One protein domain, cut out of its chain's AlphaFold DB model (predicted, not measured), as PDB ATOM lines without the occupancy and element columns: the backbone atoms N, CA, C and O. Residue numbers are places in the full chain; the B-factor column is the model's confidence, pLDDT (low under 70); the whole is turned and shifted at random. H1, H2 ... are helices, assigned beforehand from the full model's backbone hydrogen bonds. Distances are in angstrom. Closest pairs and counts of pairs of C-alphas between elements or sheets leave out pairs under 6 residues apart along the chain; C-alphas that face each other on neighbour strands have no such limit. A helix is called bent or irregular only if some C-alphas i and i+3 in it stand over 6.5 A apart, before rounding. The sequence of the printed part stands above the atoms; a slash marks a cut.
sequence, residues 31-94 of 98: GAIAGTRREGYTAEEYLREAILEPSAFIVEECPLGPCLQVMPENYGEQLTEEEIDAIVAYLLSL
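AT A GLANCE: This is residues 31 to 94 of the 98 residues of a protein of Caldilineaceae bacterium SB0664_bin_27 (UniProt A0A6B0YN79). Two helices, H2 and H4, pack on each other at a steep angle as the core, with the short H1 across the end where H2 begins and H4 ends, and the one-turn H3 at the other end of H2. Between H2 and H3 a long loop, residues 53 to 74, swings far out and folds back, with a small paired turn at residues 61 to 66 at its far end. The printed part has 64 residues with four named helices in the order H1, H2, H3, H4 and no named strand; the class is all helix. The whole is compact, with a radius of gyration of the C-alphas of 11.8 A, and the C-alphas span 32 by 24 by 21 A.

IN THESE COORDINATES: Find C-alpha 31 at (42.694, 3.320, 39.230), where H1 begins; it covers residues 31 to 36. H1 is irregular: C-alphas 32 and 35 are 7.4 A apart. Next look at C-alpha 43 at (45.223, 0.328, 45.261); from there H2 runs over residues 43 to 52, 14.4 A from first to last C-alpha. H3 holds residues 75 to 78. H4, the longest helix, runs from residue 81 to residue 93 over 18.3 A and ends with C-alpha 93 at (39.104, 0.390, 36.165).

HOW THE PARTS SIT: Begin with H2, the hub, which touches H1, H3 and H4. H2 and H4 run opposite ways at a steep tilt of 46 degrees; their closest C-alphas, those of Leu 47 and Val 88, are 6.1 A apart. H1 and H2 touch at Gly 35 and Ala 43, whose C-alphas are the closest at 3.7 A, and their lines are about perpendicular at 87 degrees. H4 touches H1 with residues 91 to 93 alone; the closest C-alphas are those of Gly 31 and Leu 92, 3.9 A apart, and the lines are about perpendicular at 83 degrees. The helix packing is mostly crossed, with no shallow tilt among these three pairs. H2 touches H3, closest at the C-alphas of Leu 52 and Gly 76, 5.5 A apart. H3 and H4 meet only through their link, and H1 and H3 are apart. In the loop, residues 61 to 62 pair antiparallel with residues 65 to 66. In H2 and H4 every O i to N i+4 pair is within hydrogen-bond range; in H1 it is 0 of 2, with 1 of 3 O i to N i+3 pairs within range, and H3 is too short for an O i to N i+4 pair.

THE WHOLE: Look for the two C-alphas farthest apart at Gly 65 and Glu 82, 33.1 A from each other, while the first and last printed C-alphas, those of Gly 31 and Leu 94, are 4.9 A apart. The link from H2 to H3 is long, with 22 residues; that from H1 to H2 is short, and that from H3 to H4 is tight. The printed part has no cut. The mean pLDDT of the printed part is 96.0, and no printed residue is under 70.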
ATOM      1  N   GLY A  31      42.043   4.614  39.417       96.00
ATOM      2  CA  GLY A  31      42.694   3.320  39.230       96.00
ATOM      3  C   GLY A  31      44.210   3.427  39.054       96.00
ATOM      4  O   GLY A  31      44.947   2.581  39.556       96.00
ATOM      5  N   ALA A  32      44.697   4.504  38.431       95.56
ATOM      6  CA  ALA A  32      46.128   4.728  38.229       95.56
ATOM      7  C   ALA A  32      46.848   5.270  39.478       95.56
ATOM      8  O   ALA A  32      48.046   5.045  39.642       95.56
ATOM      9  N   ILE A  33      46.142   5.999  40.352       95.88
ATOM     10  CA  ILE A  33      46.761   6.750  41.462       95.88
ATOM     11  C   ILE A  33      46.427   6.205  42.852       95.88
ATOM     12  O   ILE A  33      47.087   6.569  43.821       95.88
ATOM     13  N   ALA A  34      45.414   5.347  42.995       97.31
ATOM     14  CA  ALA A  34      44.952   4.838  44.289       97.31
ATOM     15  C   ALA A  34      46.088   4.203  45.107       97.31
ATOM     16  O   ALA A  34      46.266   4.529  46.278       97.31
ATOM     17  N   GLY A  35      46.930   3.384  44.468       96.81
ATOM     18  CA  GLY A  35      48.074   2.732  45.118       96.81
ATOM     19  C   GLY A  35      49.204   3.679  45.540       96.81
ATOM     20  O   GLY A  35      50.145   3.247  46.195       96.81
ATOM     21  N   THR A  36      49.143   4.964  45.178       95.81
ATOM     22  CA  THR A  36      50.122   5.976  45.605       95.81
ATOM     23  C   THR A  36      49.583   6.888  46.702       95.81
ATOM     24  O   THR A  36      50.312   7.760  47.170       95.81
ATOM     25  N   ARG A  37      48.307   6.749  47.093       94.88
ATOM     26  CA  ARG A  37      47.663   7.640  48.070       94.88
ATOM     27  C   ARG A  37      48.148   7.392  49.493       94.88
ATOM     28  O   ARG A  37      48.254   8.348  50.253       94.88
ATOM     29  N   ARG A  38      48.457   6.141  49.842       95.62
ATOM     30  CA  ARG A  38      48.872   5.742  51.189       95.62
ATOM     31  C   ARG A  38      50.058   4.785  51.123       95.62
ATOM     32  O   ARG A  38      49.998   3.752  50.465       95.62
ATOM     33  N   GLU A  39      51.150   5.140  51.799       95.62
ATOM     34  CA  GLU A  39      52.354   4.309  51.840       95.62
ATOM     35  C   GLU A  39      52.044   2.929  52.444       95.62
ATOM     36  O   GLU A  39      51.388   2.823  53.480       95.62
ATOM     37  N   GLY A  40      52.518   1.870  51.782       96.44
ATOM     38  CA  GLY A  40      52.328   0.489  52.226       96.44
ATOM     39  C   GLY A  40      50.980  -0.142  51.863       96.44
ATOM     40  O   GLY A  40      50.777  -1.295  52.223       96.44
ATOM     41  N   TYR A  41      50.096   0.567  51.153       97.69
ATOM     42  CA  TYR A  41      48.814   0.040  50.676       97.69
ATOM     43  C   TYR A  41      48.864  -0.236  49.172       97.69
ATOM     44  O   TYR A  41      49.402   0.550  48.391       97.69
ATOM     45  N   THR A  42      48.250  -1.334  48.745       98.31
ATOM     46  CA  THR A  42      47.853  -1.513  47.345       98.31
ATOM     47  C   THR A  42      46.661  -0.613  47.005       98.31
ATOM     48  O   THR A  42      45.963  -0.108  47.885       98.31
ATOM     49  N   ALA A  43      46.396  -0.420  45.709       97.88
ATOM     50  CA  ALA A  43      45.223   0.328  45.261       97.88
ATOM     51  C   ALA A  43      43.912  -0.295  45.776       97.88
ATOM     52  O   ALA A  43      43.037   0.424  46.242       97.88
ATOM     53  N   GLU A  44      43.792  -1.623  45.733       98.25
ATOM     54  CA  GLU A  44      42.599  -2.339  46.193       98.25
ATOM     55  C   GLU A  44      42.376  -2.177  47.703       98.25
ATOM     56  O   GLU A  44      41.273  -1.830  48.125       98.25
ATOM     57  N   GLU A  45      43.428  -2.351  48.511       98.50
ATOM     58  CA  GLU A  45      43.360  -2.162  49.967       98.50
ATOM     59  C   GLU A  45      42.962  -0.729  50.325       98.50
ATOM     60  O   GLU A  45      42.082  -0.526  51.160       98.50
ATOM     61  N   TYR A  46      43.569   0.260  49.662       98.44
ATOM     62  CA  TYR A  46      43.249   1.669  49.875       98.44
ATOM     63  C   TYR A  46      41.776   1.967  49.579       98.44
ATOM     64  O   TYR A  46      41.099   2.608  50.378       98.44
ATOM     65  N   LEU A  47      41.262   1.493  48.442       98.12
ATOM     66  CA  LEU A  47      39.883   1.760  48.035       98.12
ATOM     67  C   LEU A  47      38.868   1.055  48.931       98.12
ATOM     68  O   LEU A  47      37.844   1.651  49.269       98.12
ATOM     69  N   ARG A  48      39.150  -0.186  49.344       98.38
ATOM     70  CA  ARG A  48      38.271  -0.917  50.261       98.38
ATOM     71  C   ARG A  48      38.191  -0.218  51.617       98.38
ATOM     72  O   ARG A  48      37.090  -0.015  52.125       98.38
ATOM     73  N   GLU A  49      39.329   0.191  52.175       98.00
ATOM     74  CA  GLU A  49      39.379   0.941  53.435       98.00
ATOM     75  C   GLU A  49      38.697   2.307  53.300       98.00
ATOM     76  O   GLU A  49      37.903   2.667  54.157       98.00
ATOM     77  N   ALA A  50      38.896   3.032  52.195       97.31
ATOM     78  CA  ALA A  50      38.233   4.318  51.968       97.31
ATOM     79  C   ALA A  50      36.694   4.213  51.924       97.31
ATOM     80  O   ALA A  50      36.010   5.186  52.232       97.31
ATOM     81  N   ILE A  51      36.137   3.055  51.549       96.94
ATOM     82  CA  ILE A  51      34.686   2.804  51.556       96.94
ATOM     83  C   ILE A  51      34.193   2.361  52.937       96.94
ATOM     84  O   ILE A  51      33.125   2.800  53.367       96.94
ATOM     85  N   LEU A  52      34.934   1.480  53.611       97.25
ATOM     86  CA  LEU A  52      34.527   0.879  54.887       97.25
ATOM     87  C   LEU A  52      34.831   1.760  56.104       97.25
ATOM     88  O   LEU A  52      34.067   1.743  57.063       97.25
ATOM     89  N   GLU A  53      35.925   2.514  56.053       97.62
ATOM     90  CA  GLU A  53      36.455   3.369  57.118       97.62
ATOM     91  C   GLU A  53      36.937   4.719  56.533       97.62
ATOM     92  O   GLU A  53      38.128   5.043  56.590       97.62
ATOM     93  N   PRO A  54      36.047   5.542  55.941       96.00
ATOM     94  CA  PRO A  54      36.432   6.765  55.226       96.00
ATOM     95  C   PRO A  54      37.190   7.805  56.066       96.00
ATOM     96  O   PRO A  54      37.897   8.648  55.511       96.00
ATOM     97  N   SER A  55      37.071   7.776  57.396       96.50
ATOM     98  CA  SER A  55      37.864   8.629  58.292       96.50
ATOM     99  C   SER A  55      39.285   8.128  58.562       96.50
ATOM    100  O   SER A  55      40.094   8.904  59.079       96.50
ATOM    101  N   ALA A  56      39.629   6.883  58.210       97.25
ATOM    102  CA  ALA A  56      40.957   6.314  58.456       97.25
ATOM    103  C   ALA A  56      42.056   7.021  57.649       97.25
ATOM    104  O   ALA A  56      43.193   7.142  58.111       97.25
ATOM    105  N   PHE A  57      41.714   7.520  56.458       97.00
ATOM    106  CA  PHE A  57      42.620   8.297  55.627       97.00
ATOM    107  C   PHE A  57      41.860   9.296  54.749       97.00
ATOM    108  O   PHE A  57      41.103   8.919  53.858       97.00
ATOM    109  N   ILE A  58      42.127  10.587  54.955       96.19
ATOM    110  CA  ILE A  58      41.541  11.681  54.175       96.19
ATOM    111  C   ILE A  58      42.648  12.290  53.320       96.19
ATOM    112  O   ILE A  58      43.665  12.741  53.846       96.19
ATOM    113  N   VAL A  59      42.458  12.292  51.999       95.56
ATOM    114  CA  VAL A  59      43.382  12.975  51.081       95.56
ATOM    115  C   VAL A  59      43.358  14.478  51.341       95.56
ATOM    116  O   VAL A  59      42.326  15.021  51.710       95.56
ATOM    117  N   GLU A  60      44.477  15.166  51.143       94.69
ATOM    118  CA  GLU A  60      44.575  16.580  51.528       94.69
ATOM    119  C   GLU A  60      43.653  17.488  50.703       94.69
ATOM    120  O   GLU A  60      42.991  18.350  51.270       94.69
ATOM    121  N   GLU A  61      43.571  17.273  49.388       93.94
ATOM    122  CA  GLU A  61      42.953  18.205  48.437       93.94
ATOM    123  C   GLU A  61      41.706  17.628  47.748       93.94
ATOM    124  O   GLU A  61      41.713  16.510  47.219       93.94
ATOM    125  N   CYS A  62      40.661  18.451  47.704       94.94
ATOM    126  CA  CYS A  62      39.390  18.275  47.006       94.94
ATOM    127  C   CYS A  62      39.166  19.468  46.046       94.94
ATOM    128  O   CYS A  62      39.829  20.500  46.164       94.94
ATOM    129  N   PRO A  63      38.204  19.400  45.106       93.31
ATOM    130  CA  PRO A  63      37.990  20.469  44.122       93.31
ATOM    131  C   PRO A  63      37.715  21.866  44.710       93.31
ATOM    132  O   PRO A  63      37.995  22.871  44.062       93.31
ATOM    133  N   LEU A  64      37.160  21.944  45.926       92.19
ATOM    134  CA  LEU A  64      36.835  23.203  46.614       92.19
ATOM    135  C   LEU A  64      37.867  23.616  47.684       92.19
ATOM    136  O   LEU A  64      37.606  24.546  48.448       92.19
ATOM    137  N   GLY A  65      39.023  22.950  47.743       93.62
ATOM    138  CA  GLY A  65      40.056  23.142  48.766       93.62
ATOM    139  C   GLY A  65      40.274  21.872  49.592       93.62
ATOM    140  O   GLY A  65      40.032  20.779  49.082       93.62
ATOM    141  N   PRO A  66      40.693  21.973  50.867       95.88
ATOM    142  CA  PRO A  66      41.003  20.795  51.662       95.88
ATOM    143  C   PRO A  66      39.817  19.835  51.782       95.88
ATOM    144  O   PRO A  66      38.690  20.275  52.034       95.88
ATOM    145  N   CYS A  67      40.053  18.531  51.638       95.81
ATOM    146  CA  CYS A  67      38.983  17.564  51.862       95.81
ATOM    147  C   CYS A  67      38.579  17.519  53.336       95.81
ATOM    148  O   CYS A  67      39.392  17.665  54.250       95.81
ATOM    149  N   LEU A  68      37.292  17.264  53.558       94.38
ATOM    150  CA  LEU A  68      36.704  17.119  54.882       94.38
ATOM    151  C   LEU A  68      36.144  15.709  55.052       94.38
ATOM    152  O   LEU A  68      35.734  15.066  54.084       94.38
ATOM    153  N   GLN A  69      36.066  15.251  56.300       93.50
ATOM    154  CA  GLN A  69      35.354  14.024  56.641       93.50
ATOM    155  C   GLN A  69      33.847  14.283  56.485       93.50
ATOM    156  O   GLN A  69      33.204  14.871  57.350       93.50
ATOM    157  N   VAL A  70      33.310  13.948  55.312       93.94
ATOM    158  CA  VAL A  70      31.875  14.066  54.985       93.94
ATOM    159  C   VAL A  70      31.321  12.802  54.326       93.94
ATOM    160  O   VAL A  70      30.115  12.701  54.101       93.94
ATOM    161  N   MET A  71      32.192  11.843  54.004       95.81
ATOM    162  CA  MET A  71      31.797  10.554  53.451       95.81
ATOM    163  C   MET A  71      31.134   9.700  54.552       95.81
ATOM    164  O   MET A  71      31.677   9.617  55.653       95.81
ATOM    165  N   PRO A  72      29.958   9.093  54.297       94.88
ATOM    166  CA  PRO A  72      29.261   8.268  55.282       94.88
ATOM    167  C   PRO A  72      30.083   7.073  55.781       94.88
ATOM    168  O   PRO A  72      30.613   6.307  54.989       94.88
ATOM    169  N   GLU A  73      30.102   6.872  57.098       94.94
ATOM    170  CA  GLU A  73      30.858   5.804  57.782       94.94
ATOM    171  C   GLU A  73      30.143   4.441  57.797       94.94
ATOM    172  O   GLU A  73      30.667   3.453  58.293       94.94
ATOM    173  N   ASN A  74      28.906   4.366  57.307       94.31
ATOM    174  CA  ASN A  74      28.056   3.186  57.469       94.31
ATOM    175  C   ASN A  74      27.848   2.404  56.165       94.31
ATOM    176  O   ASN A  74      26.856   1.689  56.024       94.31
ATOM    177  N   TYR A  75      28.751   2.527  55.189       94.31
ATOM    178  CA  TYR A  75      28.633   1.769  53.940       94.31
ATOM    179  C   TYR A  75      28.792   0.262  54.138       94.31
ATOM    180  O   TYR A  75      28.074  -0.487  53.480       94.31
ATOM    181  N   GLY A  76      29.604  -0.184  55.102       93.88
ATOM    182  CA  GLY A  76      29.685  -1.602  55.484       93.88
ATOM    183  C   GLY A  76      28.381  -2.176  56.061       93.88
ATOM    184  O   GLY A  76      28.195  -3.388  56.080       93.88
ATOM    185  N   GLU A  77      27.450  -1.324  56.504       94.31
ATOM    186  CA  GLU A  77      26.112  -1.740  56.951       94.31
ATOM    187  C   GLU A  77      25.064  -1.662  55.827       94.31
ATOM    188  O   GLU A  77      24.033  -2.333  55.883       94.31
ATOM    189  N   GLN A  78      25.297  -0.811  54.823       93.44
ATOM    190  CA  GLN A  78      24.346  -0.529  53.741       93.44
ATOM    191  C   GLN A  78      24.569  -1.384  52.489       93.44
ATOM    192  O   GLN A  78      23.614  -1.627  51.740       93.44
ATOM    193  N   LEU A  79      25.813  -1.803  52.260       94.19
ATOM    194  CA  LEU A  79      26.260  -2.529  51.078       94.19
ATOM    195  C   LEU A  79      26.652  -3.954  51.444       94.19
ATOM    196  O   LEU A  79      27.179  -4.214  52.524       94.19
ATOM    197  N   THR A  80      26.393  -4.884  50.534       96.00
ATOM    198  CA  THR A  80      26.941  -6.237  50.647       96.00
ATOM    199  C   THR A  80      28.427  -6.245  50.283       96.00
ATOM    200  O   THR A  80      28.905  -5.364  49.570       96.00
ATOM    201  N   GLU A  81      29.153  -7.279  50.713       96.25
ATOM    202  CA  GLU A  81      30.546  -7.496  50.285       96.25
ATOM    203  C   GLU A  81      30.670  -7.524  48.753       96.25
ATOM    204  O   GLU A  81      31.556  -6.892  48.198       96.25
ATOM    205  N   GLU A  82      29.724  -8.165  48.056       96.88
ATOM    206  CA  GLU A  82      29.695  -8.209  46.586       96.88
ATOM    207  C   GLU A  82      29.487  -6.819  45.955       96.88
ATOM    208  O   GLU A  82      30.080  -6.510  44.922       96.88
ATOM    209  N   GLU A  83      28.651  -5.966  46.562       96.50
ATOM    210  CA  GLU A  83      28.457  -4.580  46.115       96.50
ATOM    211  C   GLU A  83      29.734  -3.753  46.336       96.50
ATOM    212  O   GLU A  83      30.119  -2.980  45.458       96.50
ATOM    213  N   ILE A  84      30.423  -3.942  47.466       96.56
ATOM    214  CA  ILE A  84      31.705  -3.284  47.762       96.56
ATOM    215  C   ILE A  84      32.780  -3.735  46.772       96.56
ATOM    216  O   ILE A  84      33.446  -2.889  46.178       96.56
ATOM    217  N   ASP A  85      32.911  -5.041  46.535       97.44
ATOM    218  CA  ASP A  85      33.866  -5.609  45.578       97.44
ATOM    219  C   ASP A  85      33.628  -5.055  44.167       97.44
ATOM    220  O   ASP A  85      34.573  -4.671  43.476       97.44
ATOM    221  N   ALA A  86      32.364  -4.941  43.746       97.12
ATOM    222  CA  ALA A  86      32.003  -4.366  42.454       97.12
ATOM    223  C   ALA A  86      32.364  -2.874  42.351       97.12
ATOM    224  O   ALA A  86      32.849  -2.434  41.307       97.12
ATOM    225  N   ILE A  87      32.162  -2.094  43.421       95.94
ATOM    226  CA  ILE A  87      32.566  -0.681  43.466       95.94
ATOM    227  C   ILE A  87      34.088  -0.569  43.392       95.94
ATOM    228  O   ILE A  87      34.593   0.202  42.579       95.94
ATOM    229  N   VAL A  88      34.828  -1.344  44.188       97.62
ATOM    230  CA  VAL A  88      36.298  -1.332  44.175       97.62
ATOM    231  C   VAL A  88      36.824  -1.706  42.790       97.62
ATOM    232  O   VAL A  88      37.658  -0.988  42.244       97.62
ATOM    233  N   ALA A  89      36.288  -2.759  42.168       97.50
ATOM    234  CA  ALA A  89      36.661  -3.158  40.812       97.50
ATOM    235  C   ALA A  89      36.363  -2.063  39.774       97.50
ATOM    236  O   ALA A  89      37.193  -1.794  38.904       97.50
ATOM    237  N   TYR A  90      35.207  -1.400  39.876       95.06
ATOM    238  CA  TYR A  90      34.868  -0.271  39.012       95.06
ATOM    239  C   TYR A  90      35.863   0.882  39.181       95.06
ATOM    240  O   TYR A  90      36.412   1.359  38.191       95.06
ATOM    241  N   LEU A  91      36.161   1.277  40.417       95.81
ATOM    242  CA  LEU A  91      37.111   2.348  40.722       95.81
ATOM    243  C   LEU A  91      38.535   2.026  40.243       95.81
ATOM    244  O   LEU A  91      39.207   2.898  39.696       95.81
ATOM    245  N   LEU A  92      38.978   0.773  40.380       97.31
ATOM    246  CA  LEU A  92      40.260   0.302  39.842       97.31
ATOM    247  C   LEU A  92      40.318   0.370  38.310       97.31
ATOM    248  O   LEU A  92      41.401   0.526  37.752       97.31
ATOM    249  N   SER A  93      39.174   0.274  37.626       95.69
ATOM    250  CA  SER A  93      39.104   0.390  36.165       95.69
ATOM    251  C   SER A  93      39.175   1.835  35.649       95.69
ATOM    252  O   SER A  93      39.423   2.038  34.460       95.69
ATOM    253  N   LEU A  94      38.994   2.839  36.521       94.00
ATOM    254  CA  LEU A  94      39.032   4.261  36.161       94.00
ATOM    255  C   LEU A  94      40.470   4.722  35.903       94.00
ATOM    256  O   LEU A  94      41.167   5.194  36.800       94.00
TER     257      LEU A  94